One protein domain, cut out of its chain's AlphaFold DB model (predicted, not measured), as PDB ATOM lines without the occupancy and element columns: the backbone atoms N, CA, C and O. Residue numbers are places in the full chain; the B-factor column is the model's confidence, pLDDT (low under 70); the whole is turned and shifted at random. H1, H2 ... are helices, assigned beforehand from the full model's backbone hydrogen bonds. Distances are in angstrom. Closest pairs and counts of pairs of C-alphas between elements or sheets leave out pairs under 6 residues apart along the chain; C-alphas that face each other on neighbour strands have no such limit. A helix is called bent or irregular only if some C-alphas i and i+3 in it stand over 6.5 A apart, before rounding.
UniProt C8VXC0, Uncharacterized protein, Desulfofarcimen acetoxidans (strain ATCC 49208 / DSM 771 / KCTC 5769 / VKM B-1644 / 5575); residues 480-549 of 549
ATOM      1  N   ALA A 480     155.191 124.062 223.945       86.56
ATOM      2  CA  ALA A 480     155.899 125.108 224.686       86.56
ATOM      3  C   ALA A 480     157.194 125.546 223.973       86.56
ATOM      4  O   ALA A 480     157.482 126.742 223.883       86.56
ATOM      5  N   GLN A 481     157.951 124.601 223.408       88.50
ATOM      6  CA  GLN A 481     159.145 124.889 222.611       88.50
ATOM      7  C   GLN A 481     158.804 125.630 221.313       88.50
ATOM      8  O   GLN A 481     159.463 126.619 220.987       88.50
ATOM      9  N   LEU A 482     157.769 125.189 220.592       88.38
ATOM     10  CA  LEU A 482     157.261 125.856 219.392       88.38
ATOM     11  C   LEU A 482     156.792 127.273 219.712       88.38
ATOM     12  O   LEU A 482     157.203 128.204 219.025       88.38
ATOM     13  N   LYS A 483     156.029 127.461 220.796       89.44
ATOM     14  CA  LYS A 483     155.623 128.786 221.282       89.44
ATOM     15  C   LYS A 483     156.842 129.673 221.530       89.44
ATOM     16  O   LYS A 483     156.893 130.778 221.004       89.44
ATOM     17  N   ASN A 484     157.862 129.173 222.233       88.00
ATOM     18  CA  ASN A 484     159.097 129.922 222.485       88.00
ATOM     19  C   ASN A 484     159.855 130.282 221.196       88.00
ATOM     20  O   ASN A 484     160.334 131.411 221.062       88.00
ATOM     21  N   LYS A 485     159.967 129.353 220.236       88.50
ATOM     22  CA  LYS A 485     160.572 129.622 218.919       88.50
ATOM     23  C   LYS A 485     159.784 130.687 218.160       88.50
ATOM     24  O   LYS A 485     160.392 131.612 217.631       88.50
ATOM     25  N   LEU A 486     158.455 130.592 218.156       87.62
ATOM     26  CA  LEU A 486     157.567 131.543 217.492       87.62
ATOM     27  C   LEU A 486     157.677 132.936 218.121       87.62
ATOM     28  O   LEU A 486     157.795 133.921 217.402       87.62
ATOM     29  N   THR A 487     157.735 133.026 219.454       87.88
ATOM     30  CA  THR A 487     157.950 134.292 220.169       87.88
ATOM     31  C   THR A 487     159.308 134.908 219.827       87.88
ATOM     32  O   THR A 487     159.375 136.097 219.524       87.88
ATOM     33  N   LYS A 488     160.392 134.118 219.801       87.75
ATOM     34  CA  LYS A 488     161.716 134.604 219.364       87.75
ATOM     35  C   LYS A 488     161.696 135.069 217.907       87.75
ATOM     36  O   LYS A 488     162.228 136.134 217.606       87.75
ATOM     37  N   GLY A 489     161.065 134.299 217.019       85.25
ATOM     38  CA  GLY A 489     160.889 134.652 215.611       85.25
ATOM     39  C   GLY A 489     160.127 135.964 215.442       85.25
ATOM     40  O   GLY A 489     160.598 136.849 214.734       85.25
ATOM     41  N   TYR A 490     159.017 136.133 216.162       87.88
ATOM     42  CA  TYR A 490     158.227 137.362 216.171       87.88
ATOM     43  C   TYR A 490     159.058 138.573 216.610       87.88
ATOM     44  O   TYR A 490     159.053 139.591 215.926       87.88
ATOM     45  N   VAL A 491     159.843 138.452 217.688       87.62
ATOM     46  CA  VAL A 491     160.741 139.525 218.152       87.62
ATOM     47  C   VAL A 491     161.787 139.885 217.092       87.62
ATOM     48  O   VAL A 491     162.055 141.066 216.872       87.62
ATOM     49  N   THR A 492     162.380 138.897 216.419       86.00
ATOM     50  CA  THR A 492     163.361 139.138 215.349       86.00
ATOM     51  C   THR A 492     162.726 139.821 214.139       86.00
ATOM     52  O   THR A 492     163.289 140.786 213.623       86.00
ATOM     53  N   VAL A 493     161.546 139.365 213.709       87.31
ATOM     54  CA  VAL A 493     160.796 139.973 212.601       87.31
ATOM     55  C   VAL A 493     160.389 141.403 212.946       87.31
ATOM     56  O   VAL A 493     160.589 142.289 212.125       87.31
ATOM     57  N   GLU A 494     159.902 141.667 214.161       87.38
ATOM     58  CA  GLU A 494     159.584 143.028 214.612       87.38
ATOM     59  C   GLU A 494     160.828 143.931 214.638       87.38
ATOM     60  O   GLU A 494     160.769 145.070 214.179       87.38
ATOM     61  N   LYS A 495     161.992 143.427 215.076       86.69
ATOM     62  CA  LYS A 495     163.262 144.177 214.993       86.69
ATOM     63  C   LYS A 495     163.655 144.495 213.549       86.69
ATOM     64  O   LYS A 495     164.013 145.635 213.255       86.69
ATOM     65  N   LEU A 496     163.584 143.515 212.647       86.25
ATOM     66  CA  LEU A 496     163.885 143.708 211.224       86.25
ATOM     67  C   LEU A 496     162.909 144.687 210.574       86.25
ATOM     68  O   LEU A 496     163.340 145.596 209.873       86.25
ATOM     69  N   LYS A 497     161.612 144.550 210.856       88.38
ATOM     70  CA  LYS A 497     160.566 145.463 210.397       88.38
ATOM     71  C   LYS A 497     160.842 146.886 210.871       88.38
ATOM     72  O   LYS A 497     160.862 147.783 210.038       88.38
ATOM     73  N   LYS A 498     161.130 147.104 212.162       87.50
ATOM     74  CA  LYS A 498     161.515 148.427 212.689       87.50
ATOM     75  C   LYS A 498     162.732 148.997 211.966       87.50
ATOM     76  O   LYS A 498     162.716 150.163 211.586       87.50
ATOM     77  N   ARG A 499     163.755 148.172 211.726       86.81
ATOM     78  CA  ARG A 499     164.957 148.586 210.996       86.81
ATOM     79  C   ARG A 499     164.647 148.981 209.551       86.81
ATOM     80  O   ARG A 499     165.067 150.049 209.134       86.81
ATOM     81  N   ILE A 500     163.906 148.159 208.805       87.00
ATOM     82  CA  ILE A 500     163.529 148.437 207.408       87.00
ATOM     83  C   ILE A 500     162.649 149.685 207.325       87.00
ATOM     84  O   ILE A 500     162.899 150.548 206.493       87.00
ATOM     85  N   VAL A 501     161.652 149.818 208.205       87.56
ATOM     86  CA  VAL A 501     160.800 151.015 208.272       87.56
ATOM     87  C   VAL A 501     161.644 152.255 208.566       87.56
ATOM     88  O   VAL A 501     161.487 153.260 207.882       87.56
ATOM     89  N   GLY A 502     162.588 152.178 209.510       85.62
ATOM     90  CA  GLY A 502     163.526 153.267 209.785       85.62
ATOM     91  C   GLY A 502     164.422 153.603 208.587       85.62
ATOM     92  O   GLY A 502     164.626 154.776 208.279       85.62
ATOM     93  N   GLN A 503     164.928 152.590 207.875       86.25
ATOM     94  CA  GLN A 503     165.736 152.777 206.665       86.25
ATOM     95  C   GLN A 503     164.924 153.457 205.556       86.25
ATOM     96  O   GLN A 503     165.385 154.431 204.969       86.25
ATOM     97  N   LEU A 504     163.705 152.986 205.292       86.56
ATOM     98  CA  LEU A 504     162.815 153.577 204.293       86.56
ATOM     99  C   LEU A 504     162.428 155.011 204.660       86.56
ATOM    100  O   LEU A 504     162.468 155.879 203.793       86.56
ATOM    101  N   ALA A 505     162.117 155.275 205.933       86.00
ATOM    102  CA  ALA A 505     161.851 156.625 206.418       86.00
ATOM    103  C   ALA A 505     163.059 157.538 206.182       86.00
ATOM    104  O   ALA A 505     162.907 158.602 205.594       86.00
ATOM    105  N   THR A 506     164.264 157.083 206.534       84.81
ATOM    106  CA  THR A 506     165.496 157.858 206.344       84.81
ATOM    107  C   THR A 506     165.808 158.112 204.871       84.81
ATOM    108  O   THR A 506     166.159 159.232 204.526       84.81
ATOM    109  N   ILE A 507     165.668 157.112 203.989       85.62
ATOM    110  CA  ILE A 507     165.847 157.299 202.538       85.62
ATOM    111  C   ILE A 507     164.820 158.301 202.015       85.62
ATOM    112  O   ILE A 507     165.179 159.209 201.274       85.62
ATOM    113  N   ASN A 508     163.554 158.164 202.412       86.69
ATOM    114  CA  ASN A 508     162.497 159.076 201.991       86.69
ATOM    115  C   ASN A 508     162.773 160.519 202.442       86.69
ATOM    116  O   ASN A 508     162.583 161.453 201.668       86.69
ATOM    117  N   THR A 509     163.262 160.724 203.669       84.88
ATOM    118  CA  THR A 509     163.678 162.057 204.118       84.88
ATOM    119  C   THR A 509     164.931 162.525 203.378       84.88
ATOM    120  O   THR A 509     164.957 163.661 202.933       84.88
ATOM    121  N   PHE A 510     165.921 161.657 203.164       86.06
ATOM    122  CA  PHE A 510     167.153 161.961 202.429       86.06
ATOM    123  C   PHE A 510     166.904 162.423 200.985       86.06
ATOM    124  O   PHE A 510     167.561 163.351 200.522       86.06
ATOM    125  N   LEU A 511     165.952 161.801 200.279       83.12
ATOM    126  CA  LEU A 511     165.575 162.197 198.917       83.12
ATOM    127  C   LEU A 511     164.997 163.621 198.853       83.12
ATOM    128  O   LEU A 511     165.099 164.260 197.810       83.12
ATOM    129  N   ASN A 512     164.415 164.109 199.954       82.38
ATOM    130  CA  ASN A 512     163.865 165.462 200.065       82.38
ATOM    131  C   ASN A 512     164.842 166.460 200.721       82.38
ATOM    132  O   ASN A 512     164.822 167.641 200.391       82.38
ATOM    133  N   ASP A 513     165.688 166.001 201.647       81.31
ATOM    134  CA  ASP A 513     166.685 166.787 202.382       81.31
ATOM    135  C   ASP A 513     167.960 165.953 202.579       81.31
ATOM    136  O   ASP A 513     168.055 165.089 203.457       81.31
ATOM    137  N   THR A 514     168.987 166.253 201.782       76.06
ATOM    138  CA  THR A 514     170.271 165.540 201.811       76.06
ATOM    139  C   THR A 514     171.066 165.776 203.101       76.06
ATOM    140  O   THR A 514     171.978 165.002 203.401       76.06
ATOM    141  N   THR A 515     170.724 166.795 203.905       79.31
ATOM    142  CA  THR A 515     171.421 167.117 205.165       79.31
ATOM    143  C   THR A 515     171.020 166.212 206.331       79.31
ATOM    144  O   THR A 515     171.726 166.158 207.339       79.31
ATOM    145  N   VAL A 516     169.937 165.441 206.183       80.94
ATOM    146  CA  VAL A 516     169.427 164.496 207.193       80.94
ATOM    147  C   VAL A 516     170.478 163.490 207.643       80.94
ATOM    148  O   VAL A 516     170.546 163.177 208.826       80.94
ATOM    149  N   LEU A 517     171.352 163.031 206.743       79.25
ATOM    150  CA  LEU A 517     172.400 162.067 207.094       79.25
ATOM    151  C   LEU A 517     173.426 162.633 208.083       79.25
ATOM    152  O   LEU A 517     174.018 161.867 208.836       79.25
ATOM    153  N   GLY A 518     173.636 163.953 208.086       71.44
ATOM    154  CA  GLY A 518     174.509 164.629 209.049       71.44
ATOM    155  C   GLY A 518     173.865 164.834 210.421       71.44
ATOM    156  O   GLY A 518     174.563 165.183 211.364       71.44
ATOM    157  N   ARG A 519     172.545 164.624 210.528       77.88
ATOM    158  CA  ARG A 519     171.775 164.725 211.778       77.88
ATOM    159  C   ARG A 519     171.536 163.369 212.445       77.88
ATOM    160  O   ARG A 519     170.999 163.335 213.544       77.88
ATOM    161  N   ILE A 520     171.875 162.264 211.777       80.50
ATOM    162  CA  ILE A 520     171.727 160.919 212.338       80.50
ATOM    163  C   ILE A 520     172.964 160.613 213.172       80.50
ATOM    164  O   ILE A 520     174.071 160.531 212.638       80.50
ATOM    165  N   GLU A 521     172.757 160.438 214.473       73.94
ATOM    166  CA  GLU A 521     173.799 160.027 215.409       73.94
ATOM    167  C   GLU A 521     174.151 158.542 215.226       73.94
ATOM    168  O   GLU A 521     173.339 157.741 214.755       73.94
ATOM    169  N   ASP A 522     175.372 158.151 215.600       69.75
ATOM    170  CA  ASP A 522     175.901 156.808 215.320       69.75
ATOM    171  C   ASP A 522     175.045 155.674 215.921       69.75
ATOM    172  O   ASP A 522     174.973 154.589 215.340       69.75
ATOM    173  N   TYR A 523     174.355 155.912 217.042       72.19
ATOM    174  CA  TYR A 523     173.466 154.928 217.673       72.19
ATOM    175  C   TYR A 523     172.063 154.855 217.040       72.19
ATOM    176  O   TYR A 523     171.383 153.839 217.198       72.19
ATOM    177  N   ASP A 524     171.650 155.882 216.289       74.69
ATOM    178  CA  ASP A 524     170.366 155.947 215.576       74.69
ATOM    179  C   ASP A 524     170.484 155.483 214.113       74.69
ATOM    180  O   ASP A 524     169.494 155.395 213.377       74.69
ATOM    181  N   ASN A 525     171.697 155.137 213.670       78.31
ATOM    182  CA  ASN A 525     171.942 154.678 212.314       78.31
ATOM    183  C   ASN A 525     171.364 153.275 212.061       78.31
ATOM    184  O   ASN A 525     171.909 152.237 212.439       78.31
ATOM    185  N   VAL A 526     170.260 153.242 211.319       81.56
ATOM    186  CA  VAL A 526     169.556 152.012 210.934       81.56
ATOM    187  C   VAL A 526     170.208 151.260 209.761       81.56
ATOM    188  O   VAL A 526     169.836 150.113 209.475       81.56
ATOM    189  N   PHE A 527     171.188 151.846 209.069       82.88
ATOM    190  CA  PHE A 527     171.869 151.241 207.918       82.88
ATOM    191  C   PHE A 527     173.094 150.420 208.326       82.88
ATOM    192  O   PHE A 527     173.631 150.542 209.419       82.88
ATOM    193  N   ALA A 528     173.536 149.520 207.446       82.00
ATOM    194  CA  ALA A 528     174.868 148.935 207.588       82.00
ATOM    195  C   ALA A 528     175.932 150.018 207.300       82.00
ATOM    196  O   ALA A 528     175.687 150.845 206.416       82.00
ATOM    197  N   PRO A 529     177.109 149.997 207.956       80.00
ATOM    198  CA  PRO A 529     178.119 151.054 207.833       80.00
ATOM    199  C   PRO A 529     178.470 151.415 206.382       80.00
ATOM    200  O   PRO A 529     178.458 152.585 206.014       80.00
ATOM    201  N   GLY A 530     178.665 150.413 205.515       82.81
ATOM    202  CA  GLY A 530     178.946 150.641 204.093       82.81
ATOM    203  C   GLY A 530     177.797 151.310 203.326       82.81
ATOM    204  O   GLY A 530     178.041 152.168 202.480       82.81
ATOM    205  N   ASN A 531     176.539 150.978 203.643       83.88
ATOM    206  CA  ASN A 531     175.371 151.590 203.000       83.88
ATOM    207  C   ASN A 531     175.184 153.042 203.449       83.88
ATOM    208  O   ASN A 531     174.848 153.893 202.631       83.88
ATOM    209  N   PHE A 532     175.431 153.330 204.728       85.38
ATOM    210  CA  PHE A 532     175.366 154.691 205.253       85.38
ATOM    211  C   PHE A 532     176.448 155.590 204.641       85.38
ATOM    212  O   PHE A 532     176.158 156.701 204.205       85.38
ATOM    213  N   GLU A 533     177.678 155.086 204.511       82.50
ATOM    214  CA  GLU A 533     178.765 155.807 203.839       82.50
ATOM    215  C   GLU A 533     178.483 156.036 202.349       82.50
ATOM    216  O   GLU A 533     178.769 157.108 201.814       82.50
ATOM    217  N   ASN A 534     177.854 155.072 201.669       84.44
ATOM    218  CA  ASN A 534     177.398 155.271 200.294       84.44
ATOM    219  C   ASN A 534     176.322 156.362 200.195       84.44
ATOM    220  O   ASN A 534     176.388 157.183 199.282       84.44
ATOM    221  N   LEU A 535     175.381 156.425 201.146       82.81
ATOM    222  CA  LEU A 535     174.396 157.508 201.229       82.81
ATOM    223  C   LEU A 535     175.069 158.873 201.464       82.81
ATOM    224  O   LEU A 535     174.724 159.837 200.784       82.81
ATOM    225  N   LYS A 536     176.088 158.962 202.333       82.50
ATOM    226  CA  LYS A 536     176.876 160.198 202.528       82.50
ATOM    227  C   LYS A 536     177.612 160.628 201.256       82.50
ATOM    228  O   LYS A 536     177.599 161.806 200.904       82.50
ATOM    229  N   LYS A 537     178.224 159.685 200.528       83.25
ATOM    230  CA  LYS A 537     178.855 159.961 199.223       83.25
ATOM    231  C   LYS A 537     177.836 160.471 198.202       83.25
ATOM    232  O   LYS A 537     178.120 161.434 197.495       83.25
ATOM    233  N   LEU A 538     176.647 159.867 198.157       81.56
ATOM    234  CA  LEU A 538     175.523 160.329 197.339       81.56
ATOM    235  C   LEU A 538     175.080 161.747 197.722       81.56
ATOM    236  O   LEU A 538     174.894 162.565 196.830       81.56
ATOM    237  N   ALA A 539     174.991 162.072 199.016       81.94
ATOM    238  CA  ALA A 539     174.682 163.422 199.496       81.94
ATOM    239  C   ALA A 539     175.694 164.460 198.986       81.94
ATOM    240  O   ALA A 539     175.311 165.521 198.497       81.94
ATOM    241  N   LEU A 540     176.992 164.134 199.044       81.75
ATOM    242  CA  LEU A 540     178.063 164.991 198.523       81.75
ATOM    243  C   LEU A 540     177.953 165.197 197.007       81.75
ATOM    244  O   LEU A 540     178.203 166.300 196.522       81.75
ATOM    245  N   LEU A 541     177.589 164.156 196.254       80.31
ATOM    246  CA  LEU A 541     177.386 164.245 194.807       80.31
ATOM    247  C   LEU A 541     176.134 165.059 194.453       80.31
ATOM    248  O   LEU A 541     176.215 165.935 193.597       80.31
ATOM    249  N   LEU A 542     175.009 164.827 195.138       76.69
ATOM    250  CA  LEU A 542     173.765 165.578 194.945       76.69
ATOM    251  C   LEU A 542     173.945 167.062 195.282       76.69
ATOM    252  O   LEU A 542     173.533 167.907 194.493       76.69
ATOM    253  N   ASN A 543     174.649 167.390 196.369       71.12
ATOM    254  CA  ASN A 543     174.972 168.777 196.713       71.12
ATOM    255  C   ASN A 543     175.933 169.413 195.690       71.12
ATOM    256  O   ASN A 543     175.781 170.584 195.361       71.12
ATOM    257  N   LYS A 544     176.884 168.660 195.115       69.69
ATOM    258  CA  LYS A 544     177.727 169.157 194.006       69.69
ATOM    259  C   LYS A 544     176.934 169.403 192.717       69.69
ATOM    260  O   LYS A 544     177.289 170.307 191.967       69.69
ATOM    261  N   CYS A 545     175.886 168.620 192.455       60.41
ATOM    262  CA  CYS A 545     174.995 168.809 191.308       60.41
ATOM    263  C   CYS A 545     173.970 169.935 191.520       60.41
ATOM    264  O   CYS A 545     173.667 170.636 190.560       60.41
ATOM    265  N   SER A 546     173.478 170.163 192.746       55.62
ATOM    266  CA  SER A 546     172.549 171.270 193.032       55.62
ATOM    267  C   SER A 546     173.224 172.645 192.973       55.62
ATOM    268  O   SER A 546     172.542 173.643 192.798       55.62
ATOM    269  N   ILE A 547     174.558 172.704 193.068       52.09
ATOM    270  CA  ILE A 547     175.366 173.929 192.912       52.09
ATOM    271  C   ILE A 547     175.604 174.264 191.415       52.09
ATOM    272  O   ILE A 547     176.397 175.139 191.074       52.09
ATOM    273  N   LYS A 548     174.911 173.582 190.486       46.03
ATOM    274  CA  LYS A 548     175.005 173.823 189.035       46.03
ATOM    275  C   LYS A 548     173.681 174.128 188.314       46.03
ATOM    276  O   LYS A 548     173.640 173.976 187.098       46.03
ATOM    277  N   ASN A 549     172.667 174.622 189.029       36.94
ATOM    278  CA  ASN A 549     171.563 175.402 188.450       36.94
ATOM    279  C   ASN A 549     171.321 176.671 189.259       36.94
ATOM    280  O   ASN A 549     171.199 176.543 190.497       36.94
TER     281      ASN A 549
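What this domain is: This is residues 480 to 549 of the 549 residues of an uncharacterized protein of Desulfofarcimen acetoxidans (strain ATCC 49208 / DSM 771 / KCTC 5769 / VKM B-1644 / 5575) (UniProt C8VXC0). One long helix, H1, makes most of a rod and its residues 480 to 497 stick out alone; past its other end the chain folds back through the short H2 and a loop, and H3 then runs beside the last part of H1, pointing nearly the same way. H2 sits at the corner after the end of H1 and packs on the middle of H3, at residues 535 to 543, and H3 carries on past the end of H1. The printed part has 70 residues with three named helices in the order H1, H2, H3 and no named strand; the class is all helix. The whole is only just extended, close to loose, with a radius of gyration of the C-alphas of 17.0 A and spans of 63 by 18 by 16 A.

Where its parts are: H1, residues 480 to 512, begins with C-alpha 480 at (155.899, 125.108, 224.686) and measures 47.9 A from first to last C-alpha. H2, residues 514 to 518, is only just irregular: C-alphas 514 and 517 are 6.7 A apart. H3, residues 529 to 546, is 25.7 A long and ends with C-alpha 546 at (172.549, 171.270, 193.032).

How they stand to each other: H1 and H2 touch only at the corner by their tight link, H1 with residues 506 to 510 alone; the closest C-alphas, of Phe 510 and Val 516, are 5.9 A apart. H2 touches H3 at residues 535 to 543 of H3 alone, the closest C-alphas being those of Thr 514 and Ala 539, 5.4 A apart. H1 and H3 are near each other, with 8 pairs of C-alphas within 10 A. In H3 every O i to N i+4 pair is within hydrogen-bond range, in H1 28 of 29, and in H2 0 of 1, with 1 of 2 O i to N i+3 pairs within range.

The domain as a whole: The C-alphas of Ala 480 and Asn 549, the two farthest apart, are 63.9 A apart. Residues 480 to 497 of H1 stand free, as do residues 544 to 549, of which 544 to 546 belong to H3; the body without them spans 29 by 19 by 15 A. The printed part has no cut, and the link from H2 to H3, with 10 residues, is short. The mean pLDDT of the printed part is 80.7; residues 522 and 544 to 549 are under 70.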